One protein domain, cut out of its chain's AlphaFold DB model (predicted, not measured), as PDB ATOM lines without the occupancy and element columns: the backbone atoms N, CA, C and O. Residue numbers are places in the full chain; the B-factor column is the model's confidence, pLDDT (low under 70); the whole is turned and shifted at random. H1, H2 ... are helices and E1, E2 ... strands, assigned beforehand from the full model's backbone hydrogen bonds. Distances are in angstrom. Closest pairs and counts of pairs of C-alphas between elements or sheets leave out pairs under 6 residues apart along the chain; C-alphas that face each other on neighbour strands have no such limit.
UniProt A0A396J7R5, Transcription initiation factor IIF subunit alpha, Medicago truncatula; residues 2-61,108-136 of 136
ATOM      1  N   ASN A   2       2.233  57.118 -32.973       65.38
ATOM      2  CA  ASN A   2       0.950  57.167 -33.690       65.38
ATOM      3  C   ASN A   2       0.826  55.978 -34.653       65.38
ATOM      4  O   ASN A   2       1.848  55.483 -35.142       65.38
ATOM      5  N   LEU A   3      -0.394  55.503 -34.918       74.00
ATOM      6  CA  LEU A   3      -0.611  54.394 -35.847       74.00
ATOM      7  C   LEU A   3      -0.418  54.876 -37.291       74.00
ATOM      8  O   LEU A   3      -1.274  55.550 -37.856       74.00
ATOM      9  N   GLN A   4       0.686  54.479 -37.921       81.06
ATOM     10  CA  GLN A   4       0.875  54.653 -39.359       81.06
ATOM     11  C   GLN A   4       0.495  53.370 -40.096       81.06
ATOM     12  O   GLN A   4       1.145  52.333 -39.958       81.06
ATOM     13  N   LEU A   5      -0.575  53.440 -40.888       83.06
ATOM     14  CA  LEU A   5      -0.976  52.341 -41.759       83.06
ATOM     15  C   LEU A   5      -0.096  52.318 -43.010       83.06
ATOM     16  O   LEU A   5       0.132  53.348 -43.643       83.06
ATOM     17  N   LYS A   6       0.354  51.124 -43.399       87.12
ATOM     18  CA  LYS A   6       0.937  50.881 -44.722       87.12
ATOM     19  C   LYS A   6      -0.131  51.056 -45.808       87.12
ATOM     20  O   LYS A   6      -1.328  50.982 -45.537       87.12
ATOM     21  N   SER A   7       0.306  51.237 -47.053       90.69
ATOM     22  CA  SER A   7      -0.580  51.400 -48.216       90.69
ATOM     23  C   SER A   7      -1.344  50.127 -48.609       90.69
ATOM     24  O   SER A   7      -2.302  50.209 -49.376       90.69
ATOM     25  N   SER A   8      -0.951  48.958 -48.092       93.88
ATOM     26  CA  SER A   8      -1.581  47.673 -48.396       93.88
ATOM     27  C   SER A   8      -1.586  46.710 -47.204       93.88
ATOM     28  O   SER A   8      -0.807  46.829 -46.253       93.88
ATOM     29  N   CYS A   9      -2.500  45.740 -47.251       93.75
ATOM     30  CA  CYS A   9      -2.599  44.652 -46.284       93.75
ATOM     31  C   CYS A   9      -1.408  43.693 -46.419       93.75
ATOM     32  O   CYS A   9      -1.186  43.139 -47.495       93.75
ATOM     33  N   CYS A  10      -0.724  43.395 -45.311       90.88
ATOM     34  CA  CYS A  10       0.417  42.470 -45.293       90.88
ATOM     35  C   CYS A  10       0.068  41.027 -45.708       90.88
ATOM     36  O   CYS A  10       0.968  40.271 -46.051       90.88
ATOM     37  N   GLY A  11      -1.204  40.619 -45.618       89.06
ATOM     38  CA  GLY A  11      -1.631  39.248 -45.916       89.06
ATOM     39  C   GLY A  11      -2.131  39.033 -47.346       89.06
ATOM     40  O   GLY A  11      -1.843  38.005 -47.942       89.06
ATOM     41  N   CYS A  12      -2.897  39.983 -47.891       93.06
ATOM     42  CA  CYS A  12      -3.567  39.824 -49.189       93.06
ATOM     43  C   CYS A  12      -3.333  40.973 -50.179       93.06
ATOM     44  O   CYS A  12      -3.854  40.924 -51.289       93.06
ATOM     45  N   GLY A  13      -2.615  42.030 -49.788       92.19
ATOM     46  CA  GLY A  13      -2.284  43.150 -50.673       92.19
ATOM     47  C   GLY A  13      -3.410  44.152 -50.952       92.19
ATOM     48  O   GLY A  13      -3.158  45.142 -51.634       92.19
ATOM     49  N   VAL A  14      -4.625  43.966 -50.418       93.06
ATOM     50  CA  VAL A  14      -5.711  44.951 -50.598       93.06
ATOM     51  C   VAL A  14      -5.298  46.320 -50.050       93.06
ATOM     52  O   VAL A  14      -4.591  46.394 -49.047       93.06
ATOM     53  N   THR A  15      -5.744  47.397 -50.690       91.12
ATOM     54  CA  THR A  15      -5.365  48.782 -50.355       91.12
ATOM     55  C   THR A  15      -6.475  49.558 -49.640       91.12
ATOM     56  O   THR A  15      -6.266  50.673 -49.168       91.12
ATOM     57  N   THR A  16      -7.668  48.973 -49.524       86.50
ATOM     58  CA  THR A  16      -8.847  49.585 -48.901       86.50
ATOM     59  C   THR A  16      -9.234  48.863 -47.614       86.50
ATOM     60  O   THR A  16      -8.883  47.703 -47.398       86.50
ATOM     61  N   GLY A  17      -9.949  49.561 -46.724       86.12
ATOM     62  CA  GLY A  17     -10.415  48.968 -45.465       86.12
ATOM     63  C   GLY A  17      -9.269  48.445 -44.594       86.12
ATOM     64  O   GLY A  17      -9.343  47.332 -44.077       86.12
ATOM     65  N   LEU A  18      -8.187  49.224 -44.498       89.31
ATOM     66  CA  LEU A  18      -6.991  48.875 -43.738       89.31
ATOM     67  C   LEU A  18      -7.090  49.317 -42.281       89.31
ATOM     68  O   LEU A  18      -7.630  50.384 -41.969       89.31
ATOM     69  N   TYR A  19      -6.516  48.484 -41.420       90.06
ATOM     70  CA  TYR A  19      -6.480  48.619 -39.974       90.06
ATOM     71  C   TYR A  19      -5.084  48.273 -39.451       90.06
ATOM     72  O   TYR A  19      -4.351  47.492 -40.059       90.06
ATOM     73  N   GLY A  20      -4.733  48.830 -38.301       90.88
ATOM     74  CA  GLY A  20      -3.552  48.471 -37.533       90.88
ATOM     75  C   GLY A  20      -3.800  47.250 -36.659       90.88
ATOM     76  O   GLY A  20      -4.923  47.019 -36.217       90.88
ATOM     77  N   SER A  21      -2.758  46.481 -36.366       89.81
ATOM     78  CA  SER A  21      -2.792  45.481 -35.295       89.81
ATOM     79  C   SER A  21      -2.830  46.123 -33.901       89.81
ATOM     80  O   SER A  21      -2.486  47.291 -33.730       89.81
ATOM     81  N   ASN A  22      -3.149  45.332 -32.872       88.06
ATOM     82  CA  ASN A  22      -3.045  45.729 -31.460       88.06
ATOM     83  C   ASN A  22      -1.640  46.209 -31.055       88.06
ATOM     84  O   ASN A  22      -1.515  47.087 -30.209       88.06
ATOM     85  N   CYS A  23      -0.588  45.664 -31.669       90.19
ATOM     86  CA  CYS A  23       0.792  46.114 -31.471       90.19
ATOM     87  C   CYS A  23       1.229  47.229 -32.438       90.19
ATOM     88  O   CYS A  23       2.398  47.597 -32.438       90.19
ATOM     89  N   LYS A  24       0.329  47.728 -33.296       89.69
ATOM     90  CA  LYS A  24       0.546  48.789 -34.299       89.69
ATOM     91  C   LYS A  24       1.620  48.522 -35.375       89.69
ATOM     92  O   LYS A  24       1.733  49.304 -36.309       89.69
ATOM     93  N   HIS A  25       2.358  47.412 -35.320       90.44
ATOM     94  CA  HIS A  25       3.404  47.076 -36.303       90.44
ATOM     95  C   HIS A  25       2.888  46.526 -37.643       90.44
ATOM     96  O   HIS A  25       3.632  46.482 -38.625       90.44
ATOM     97  N   MET A  26       1.641  46.052 -37.702       90.38
ATOM     98  CA  MET A  26       1.086  45.428 -38.903       90.38
ATOM     99  C   MET A  26      -0.113  46.199 -39.427       90.38
ATOM    100  O   MET A  26      -0.925  46.705 -38.656       90.38
ATOM    101  N   THR A  27      -0.252  46.208 -40.751       93.81
ATOM    102  CA  THR A  27      -1.421  46.735 -41.454       93.81
ATOM    103  C   THR A  27      -2.164  45.589 -42.120       93.81
ATOM    104  O   THR A  27      -1.590  44.840 -42.911       93.81
ATOM    105  N   LEU A  28      -3.435  45.421 -41.772       92.75
ATOM    106  CA  LEU A  28      -4.267  44.293 -42.179       92.75
ATOM    107  C   LEU A  28      -5.652  44.781 -42.604       92.75
ATOM    108  O   LEU A  28      -6.182  45.742 -42.050       92.75
ATOM    109  N   CYS A  29      -6.268  44.093 -43.561       91.19
ATOM    110  CA  CYS A  29      -7.699  44.240 -43.806       91.19
ATOM    111  C   CYS A  29      -8.509  43.473 -42.752       91.19
ATOM    112  O   CYS A  29      -7.983  42.602 -42.050       91.19
ATOM    113  N   SER A  30      -9.808  43.762 -42.662       88.81
ATOM    114  CA  SER A  30     -10.698  43.112 -41.693       88.81
ATOM    115  C   SER A  30     -10.698  41.583 -41.821       88.81
ATOM    116  O   SER A  30     -10.660  40.889 -40.808       88.81
ATOM    117  N   THR A  31     -10.672  41.048 -43.045       89.56
ATOM    118  CA  THR A  31     -10.643  39.603 -43.306       89.56
ATOM    119  C   THR A  31      -9.344  38.964 -42.821       89.56
ATOM    120  O   THR A  31      -9.387  38.040 -42.011       89.56
ATOM    121  N   CYS A  32      -8.185  39.478 -43.251       90.81
ATOM    122  CA  CYS A  32      -6.888  38.935 -42.843       90.81
ATOM    123  C   CYS A  32      -6.680  39.046 -41.334       90.81
ATOM    124  O   CYS A  32      -6.246  38.080 -40.714       90.81
ATOM    125  N   GLY A  33      -7.039  40.181 -40.726       90.19
ATOM    126  CA  GLY A  33      -6.942  40.336 -39.278       90.19
ATOM    127  C   GLY A  33      -7.784  39.310 -38.523       90.19
ATOM    128  O   GLY A  33      -7.260  38.677 -37.611       90.19
ATOM    129  N   LYS A  34      -9.042  39.074 -38.939       88.06
ATOM    130  CA  LYS A  34      -9.918  38.063 -38.310       88.06
ATOM    131  C   LYS A  34      -9.316  36.667 -38.397       88.06
ATOM    132  O   LYS A  34      -9.265  35.964 -37.391       88.06
ATOM    133  N   THR A  35      -8.832  36.280 -39.576       89.31
ATOM    134  CA  THR A  35      -8.200  34.972 -39.782       89.31
ATOM    135  C   THR A  35      -6.949  34.816 -38.919       89.31
ATOM    136  O   THR A  35      -6.782  33.795 -38.257       89.31
ATOM    137  N   MET A  36      -6.092  35.838 -38.866       90.38
ATOM    138  CA  MET A  36      -4.876  35.810 -38.052       90.38
ATOM    139  C   MET A  36      -5.177  35.757 -36.551       90.38
ATOM    140  O   MET A  36      -4.516  35.013 -35.830       90.38
ATOM    141  N   ALA A  37      -6.191  36.485 -36.079       88.62
ATOM    142  CA  ALA A  37      -6.616  36.426 -34.683       88.62
ATOM    143  C   ALA A  37      -7.168  35.040 -34.314       88.62
ATOM    144  O   ALA A  37      -6.762  34.471 -33.298       88.62
ATOM    145  N   LYS A  38      -8.010  34.447 -35.174       88.62
ATOM    146  CA  LYS A  38      -8.528  33.081 -34.989       88.62
ATOM    147  C   LYS A  38      -7.399  32.047 -34.917       88.62
ATOM    148  O   LYS A  38      -7.415  31.171 -34.057       88.62
ATOM    149  N   ASN A  39      -6.383  32.199 -35.763       89.62
ATOM    150  CA  ASN A  39      -5.210  31.322 -35.798       89.62
ATOM    151  C   ASN A  39      -4.162  31.654 -34.721       89.62
ATOM    152  O   ASN A  39      -3.081  31.065 -34.728       89.62
ATOM    153  N   ARG A  40      -4.438  32.614 -33.820       89.50
ATOM    154  CA  ARG A  40      -3.500  33.114 -32.794       89.50
ATOM    155  C   ARG A  40      -2.133  33.490 -33.374       89.50
ATOM    156  O   ARG A  40      -1.093  33.293 -32.744       89.50
ATOM    157  N   SER A  41      -2.135  34.016 -34.595       91.75
ATOM    158  CA  SER A  41      -0.920  34.407 -35.292       91.75
ATOM    159  C   SER A  41      -0.224  35.547 -34.552       91.75
ATOM    160  O   SER A  41      -0.857  36.438 -33.977       91.75
ATOM    161  N   LYS A  42       1.106  35.510 -34.574       93.69
ATOM    162  CA  LYS A  42       1.959  36.499 -33.920       93.69
ATOM    163  C   LYS A  42       2.403  37.557 -34.917       93.69
ATOM    164  O   LYS A  42       2.570  37.283 -36.104       93.69
ATOM    165  N   CYS A  43       2.618  38.764 -34.418       92.19
ATOM    166  CA  CYS A  43       3.254  39.818 -35.183       92.19
ATOM    167  C   CYS A  43       4.682  39.406 -35.560       92.19
ATOM    168  O   CYS A  43       5.461  39.031 -34.686       92.19
ATOM    169  N   SER A  44       5.040  39.521 -36.839       89.81
ATOM    170  CA  SER A  44       6.381  39.181 -37.329       89.81
ATOM    171  C   SER A  44       7.482  40.109 -36.805       89.81
ATOM    172  O   SER A  44       8.642  39.724 -36.802       89.81
ATOM    173  N   THR A  45       7.131  41.316 -36.351       90.31
ATOM    174  CA  THR A  45       8.092  42.305 -35.840       90.31
ATOM    175  C   THR A  45       8.335  42.170 -34.336       90.31
ATOM    176  O   THR A  45       9.476  42.248 -33.902       90.31
ATOM    177  N   CYS A  46       7.285  41.979 -33.528       92.88
ATOM    178  CA  CYS A  46       7.390  42.017 -32.060       92.88
ATOM    179  C   CYS A  46       6.892  40.750 -31.348       92.88
ATOM    180  O   CYS A  46       6.863  40.706 -30.123       92.88
ATOM    181  N   GLY A  47       6.427  39.737 -32.083       92.38
ATOM    182  CA  GLY A  47       5.957  38.468 -31.518       92.38
ATOM    183  C   GLY A  47       4.615  38.524 -30.774       92.38
ATOM    184  O   GLY A  47       4.093  37.477 -30.393       92.38
ATOM    185  N   THR A  48       4.020  39.707 -30.584       93.25
ATOM    186  CA  THR A  48       2.722  39.865 -29.907       93.25
ATOM    187  C   THR A  48       1.606  39.173 -30.685       93.25
ATOM    188  O   THR A  48       1.487  39.348 -31.898       93.25
ATOM    189  N   THR A  49       0.758  38.418 -29.988       91.75
ATOM    190  CA  THR A  49      -0.425  37.781 -30.578       91.75
ATOM    191  C   THR A  49      -1.433  38.828 -31.052       91.75
ATOM    192  O   THR A  49      -1.757  39.772 -30.325       91.75
ATOM    193  N   LEU A  50      -1.947  38.640 -32.267       90.19
ATOM    194  CA  LEU A  50      -2.989  39.482 -32.848       90.19
ATOM    195  C   LEU A  50      -4.338  39.189 -32.186       90.19
ATOM    196  O   LEU A  50      -4.859  38.085 -32.305       90.19
ATOM    197  N   THR A  51      -4.913  40.179 -31.503       86.62
ATOM    198  CA  THR A  51      -6.213  40.039 -30.808       86.62
ATOM    199  C   THR A  51      -7.257  41.065 -31.243       86.62
ATOM    200  O   THR A  51      -8.454  40.878 -31.023       86.62
ATOM    201  N   ARG A  52      -6.823  42.165 -31.864       85.19
ATOM    202  CA  ARG A  52      -7.679  43.297 -32.226       85.19
ATOM    203  C   ARG A  52      -7.122  44.025 -33.444       85.19
ATOM    204  O   ARG A  52      -5.904  44.099 -33.624       85.19
ATOM    205  N   LEU A  53      -8.033  44.594 -34.228       86.44
ATOM    206  CA  LEU A  53      -7.729  45.607 -35.233       86.44
ATOM    207  C   LEU A  53      -8.124  47.001 -34.735       86.44
ATOM    208  O   LEU A  53      -9.145  47.160 -34.062       86.44
ATOM    209  N   ILE A  54      -7.303  47.991 -35.073       88.25
ATOM    210  CA  ILE A  54      -7.415  49.388 -34.647       88.25
ATOM    211  C   ILE A  54      -7.473  50.280 -35.887       88.25
ATOM    212  O   ILE A  54      -6.776  50.033 -36.873       88.25
ATOM    213  N   ARG A  55      -8.286  51.334 -35.845       83.44
ATOM    214  CA  ARG A  55      -8.252  52.415 -36.831       83.44
ATOM    215  C   ARG A  55      -8.261  53.740 -36.090       83.44
ATOM    216  O   ARG A  55      -9.134  53.950 -35.258       83.44
ATOM    217  N   GLU A  56      -7.279  54.581 -36.385       74.56
ATOM    218  CA  GLU A  56      -7.204  55.946 -35.871       74.56
ATOM    219  C   GLU A  56      -7.811  56.887 -36.918       74.56
ATOM    220  O   GLU A  56      -7.567  56.740 -38.120       74.56
ATOM    221  N   TYR A  57      -8.630  57.831 -36.463       73.88
ATOM    222  CA  TYR A  57      -9.267  58.837 -37.304       73.88
ATOM    223  C   TYR A  57      -8.945  60.229 -36.776       73.88
ATOM    224  O   TYR A  57      -9.073  60.482 -35.581       73.88
ATOM    225  N   ASN A  58      -8.600  61.140 -37.685       67.69
ATOM    226  CA  ASN A  58      -8.535  62.560 -37.364       67.69
ATOM    227  C   ASN A  58      -9.961  63.112 -37.360       67.69
ATOM    228  O   ASN A  58     -10.633  63.113 -38.393       67.69
ATOM    229  N   VAL A  59     -10.423  63.564 -36.199       65.31
ATOM    230  CA  VAL A  59     -11.737  64.191 -36.045       65.31
ATOM    231  C   VAL A  59     -11.527  65.694 -35.952       65.31
ATOM    232  O   VAL A  59     -10.727  66.159 -35.146       65.31
ATOM    233  N   HIS A  60     -12.243  66.459 -36.774       68.00
ATOM    234  CA  HIS A  60     -12.225  67.915 -36.701       68.00
ATOM    235  C   HIS A  60     -13.609  68.429 -36.313       68.00
ATOM    236  O   HIS A  60     -14.616  68.034 -36.907       68.00
ATOM    237  N   ALA A  61     -13.660  69.313 -35.316       65.00
ATOM    238  CA  ALA A  61     -14.890  70.012 -34.983       65.00
ATOM    239  C   ALA A  61     -15.247  70.961 -36.136       65.00
ATOM    240  O   ALA A  61     -14.437  71.779 -36.568       65.00
ATOM    241  N   ARG A 108     -39.672  73.050 -40.905       38.03
ATOM    242  CA  ARG A 108     -38.467  72.502 -41.546       38.03
ATOM    243  C   ARG A 108     -38.394  70.975 -41.425       38.03
ATOM    244  O   ARG A 108     -37.903  70.444 -40.433       38.03
ATOM    245  N   VAL A 109     -38.853  70.277 -42.460       32.06
ATOM    246  CA  VAL A 109     -38.637  68.839 -42.661       32.06
ATOM    247  C   VAL A 109     -37.154  68.620 -42.967       32.06
ATOM    248  O   VAL A 109     -36.672  69.041 -44.015       32.06
ATOM    249  N   LEU A 110     -36.422  67.973 -42.060       40.06
ATOM    250  CA  LEU A 110     -35.044  67.545 -42.306       40.06
ATOM    251  C   LEU A 110     -35.048  66.081 -42.766       40.06
ATOM    252  O   LEU A 110     -35.497  65.205 -42.031       40.06
ATOM    253  N   ASN A 111     -34.563  65.832 -43.986       33.41
ATOM    254  CA  ASN A 111     -34.291  64.486 -44.499       33.41
ATOM    255  C   ASN A 111     -32.917  64.035 -43.983       33.41
ATOM    256  O   ASN A 111     -31.946  64.778 -44.117       33.41
ATOM    257  N   PHE A 112     -32.832  62.836 -43.409       37.84
ATOM    258  CA  PHE A 112     -31.574  62.245 -42.955       37.84
ATOM    259  C   PHE A 112     -31.216  61.044 -43.834       37.84
ATOM    260  O   PHE A 112     -31.979  60.083 -43.899       37.84
ATOM    261  N   ASP A 113     -30.045  61.099 -44.473       30.78
ATOM    262  CA  ASP A 113     -29.368  59.938 -45.057       30.78
ATOM    263  C   ASP A 113     -28.401  59.321 -44.033       30.78
ATOM    264  O   ASP A 113     -27.858  60.008 -43.164       30.78
ATOM    265  N   LEU A 114     -28.186  58.008 -44.156       37.16
ATOM    266  CA  LEU A 114     -27.584  57.064 -43.194       37.16
ATOM    267  C   LEU A 114     -26.167  57.388 -42.648       37.16
ATOM    268  O   LEU A 114     -25.618  56.601 -41.882       37.16
ATOM    269  N   GLY A 115     -25.543  58.503 -43.034       35.53
ATOM    270  CA  GLY A 115     -24.155  58.844 -42.692       35.53
ATOM    271  C   GLY A 115     -23.949  59.569 -41.356       35.53
ATOM    272  O   GLY A 115     -22.817  59.912 -41.029       35.53
ATOM    273  N   LEU A 116     -25.010  59.841 -40.590       37.16
ATOM    274  CA  LEU A 116     -24.986  60.809 -39.488       37.16
ATOM    275  C   LEU A 116     -25.284  60.187 -38.110       37.16
ATOM    276  O   LEU A 116     -26.148  60.676 -37.389       37.16
ATOM    277  N   LEU A 117     -24.598  59.100 -37.737       37.25
ATOM    278  CA  LEU A 117     -24.752  58.494 -36.400       37.25
ATOM    279  C   LEU A 117     -23.481  58.483 -35.534       37.25
ATOM    280  O   LEU A 117     -23.478  57.880 -34.468       37.25
ATOM    281  N   LEU A 118     -22.426  59.194 -35.942       34.56
ATOM    282  CA  LEU A 118     -21.215  59.393 -35.135       34.56
ATOM    283  C   LEU A 118     -20.995  60.883 -34.870       34.56
ATOM    284  O   LEU A 118     -20.050  61.478 -35.375       34.56
ATOM    285  N   CYS A 119     -21.894  61.527 -34.130       38.44
ATOM    286  CA  CYS A 119     -21.672  62.909 -33.702       38.44
ATOM    287  C   CYS A 119     -22.382  63.217 -32.391       38.44
ATOM    288  O   CYS A 119     -23.215  64.106 -32.375       38.44
ATOM    289  N   LEU A 120     -22.065  62.519 -31.296       37.19
ATOM    290  CA  LEU A 120     -22.348  63.026 -29.950       37.19
ATOM    291  C   LEU A 120     -21.370  62.444 -28.927       37.19
ATOM    292  O   LEU A 120     -21.594  61.357 -28.416       37.19
ATOM    293  N   CYS A 121     -20.313  63.195 -28.628       31.09
ATOM    294  CA  CYS A 121     -19.815  63.411 -27.268       31.09
ATOM    295  C   CYS A 121     -18.829  64.582 -27.332       31.09
ATOM    296  O   CYS A 121     -17.761  64.476 -27.929       31.09
ATOM    297  N   GLY A 122     -19.236  65.726 -26.780       34.88
ATOM    298  CA  GLY A 122     -18.418  66.931 -26.704       34.88
ATOM    299  C   GLY A 122     -17.277  66.756 -25.708       34.88
ATOM    300  O   GLY A 122     -17.465  66.958 -24.515       34.88
ATOM    301  N   PHE A 123     -16.104  66.413 -26.223       30.61
ATOM    302  CA  PHE A 123     -14.827  66.490 -25.524       30.61
ATOM    303  C   PHE A 123     -13.787  67.037 -26.508       30.61
ATOM    304  O   PHE A 123     -13.843  66.696 -27.695       30.61
ATOM    305  N   PRO A 124     -12.855  67.891 -26.057       32.34
ATOM    306  CA  PRO A 124     -11.731  68.275 -26.886       32.34
ATOM    307  C   PRO A 124     -10.858  67.025 -27.064       32.34
ATOM    308  O   PRO A 124     -10.450  66.405 -26.089       32.34
ATOM    309  N   GLU A 125     -10.635  66.637 -28.321       34.25
ATOM    310  CA  GLU A 125      -9.655  65.619 -28.717       34.25
ATOM    311  C   GLU A 125      -9.963  64.171 -28.269       34.25
ATOM    312  O   GLU A 125      -9.226  63.538 -27.517       34.25
ATOM    313  N   LEU A 126     -11.058  63.596 -28.782       30.05
ATOM    314  CA  LEU A 126     -11.312  62.157 -28.663       30.05
ATOM    315  C   LEU A 126     -10.834  61.409 -29.910       30.05
ATOM    316  O   LEU A 126     -11.479  61.429 -30.959       30.05
ATOM    317  N   TYR A 127      -9.728  60.684 -29.761       35.69
ATOM    318  CA  TYR A 127      -9.358  59.599 -30.662       35.69
ATOM    319  C   TYR A 127     -10.407  58.487 -30.530       35.69
ATOM    320  O   TYR A 127     -10.429  57.747 -29.545       35.69
ATOM    321  N   LEU A 128     -11.304  58.368 -31.510       35.50
ATOM    322  CA  LEU A 128     -12.192  57.212 -31.615       35.50
ATOM    323  C   LEU A 128     -11.382  56.037 -32.154       35.50
ATOM    324  O   LEU A 128     -11.253  55.849 -33.363       35.50
ATOM    325  N   GLU A 129     -10.836  55.232 -31.248       36.91
ATOM    326  CA  GLU A 129     -10.512  53.862 -31.604       36.91
ATOM    327  C   GLU A 129     -11.811  53.062 -31.608       36.91
ATOM    328  O   GLU A 129     -12.405  52.849 -30.554       36.91
ATOM    329  N   GLU A 130     -12.246  52.580 -32.770       42.97
ATOM    330  CA  GLU A 130     -13.213  51.485 -32.812       42.97
ATOM    331  C   GLU A 130     -12.446  50.153 -32.818       42.97
ATOM    332  O   GLU A 130     -11.920  49.746 -33.862       42.97
ATOM    333  N   PRO A 131     -12.331  49.455 -31.668       46.62
ATOM    334  CA  PRO A 131     -11.921  48.064 -31.662       46.62
ATOM    335  C   PRO A 131     -12.850  47.253 -32.555       46.62
ATOM    336  O   PRO A 131     -14.028  47.091 -32.236       46.62
ATOM    337  N   ILE A 132     -12.306  46.584 -33.565       58.38
ATOM    338  CA  ILE A 132     -12.914  45.312 -33.954       58.38
ATOM    339  C   ILE A 132     -12.373  44.288 -32.960       58.38
ATOM    340  O   ILE A 132     -11.259  43.783 -33.127       58.38
ATOM    341  N   ILE A 133     -13.135  44.025 -31.893       59.38
ATOM    342  CA  ILE A 133     -12.842  42.914 -30.983       59.38
ATOM    343  C   ILE A 133     -13.095  41.628 -31.761       59.38
ATOM    344  O   ILE A 133     -14.232  41.299 -32.110       59.38
ATOM    345  N   MET A 134     -12.020  40.911 -32.067       54.69
ATOM    346  CA  MET A 134     -12.092  39.641 -32.770       54.69
ATOM    347  C   MET A 134     -12.375  38.565 -31.733       54.69
ATOM    348  O   MET A 134     -11.476  38.136 -31.018       54.69
ATOM    349  N   LYS A 135     -13.648  38.182 -31.594       38.81
ATOM    350  CA  LYS A 135     -14.007  37.001 -30.805       38.81
ATOM    351  C   LYS A 135     -13.418  35.771 -31.507       38.81
ATOM    352  O   LYS A 135     -13.648  35.600 -32.704       38.81
ATOM    353  N   ALA A 136     -12.606  35.013 -30.771       40.41
ATOM    354  CA  ALA A 136     -12.052  33.734 -31.207       40.41
ATOM    355  C   ALA A 136     -13.152  32.673 -31.321       40.41
ATOM    356  O   ALA A 136     -14.094  32.733 -30.497       40.41
TER     357      ALA A 136
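What this domain is: This is residues 2 to 61 and 108 to 136 of the 136 residues of the protein "Transcription initiation factor IIF subunit alpha" of Medicago truncatula (UniProt A0A396J7R5). There is little regular structure: a small head of loops holds a short three-stranded sheet with one helix, H1, over one face, and a long tail makes the length, its residues 108 to 117 standing free. The 89 printed residues include E1, E2, H1 and E3, in that order; the antiparallel sheet runs E2 E1 E3, and the class is mixed, with 19 residues in named elements. The whole is loose, radius of gyration of the C-alphas 15.9 A, spanning 55 by 26 by 26 A.

Where its parts are: E1, residues 18 to 21, begins at C-alpha 18 (-6.991, 48.875, -43.738). E2 is residues 27 to 29, H1 residues 30 to 38, 12.3 A long, and E3 residues 52 to 54, ending at C-alpha 54 (-7.415, 49.388, -34.647).

How they stand to each other: E1 and E2 form an antiparallel hairpin, N 19 and O 28 within hydrogen-bond range at 2.8 A. E3 is antiparallel to E1, N 20 and O 54 2.8 A apart. H1 is on the sheet, over E1, at a height of 8.7 A; its closest C-alphas to E3 are Gly 33 and Leu 53, 6.7 A. E2, H1 and E3 make a split strand-helix-strand unit, E1 between the strands, with a right-handed crossover. In H1 every O i to N i+4 pair is within range.

The domain as a whole: Residues 62 to 107 are not printed; C-alphas 61 and 108 are 24.6 A apart. The link H1 to E3 is long. Residue 2, residues 58 to 61 and residues 108 to 136 have pLDDT under 70.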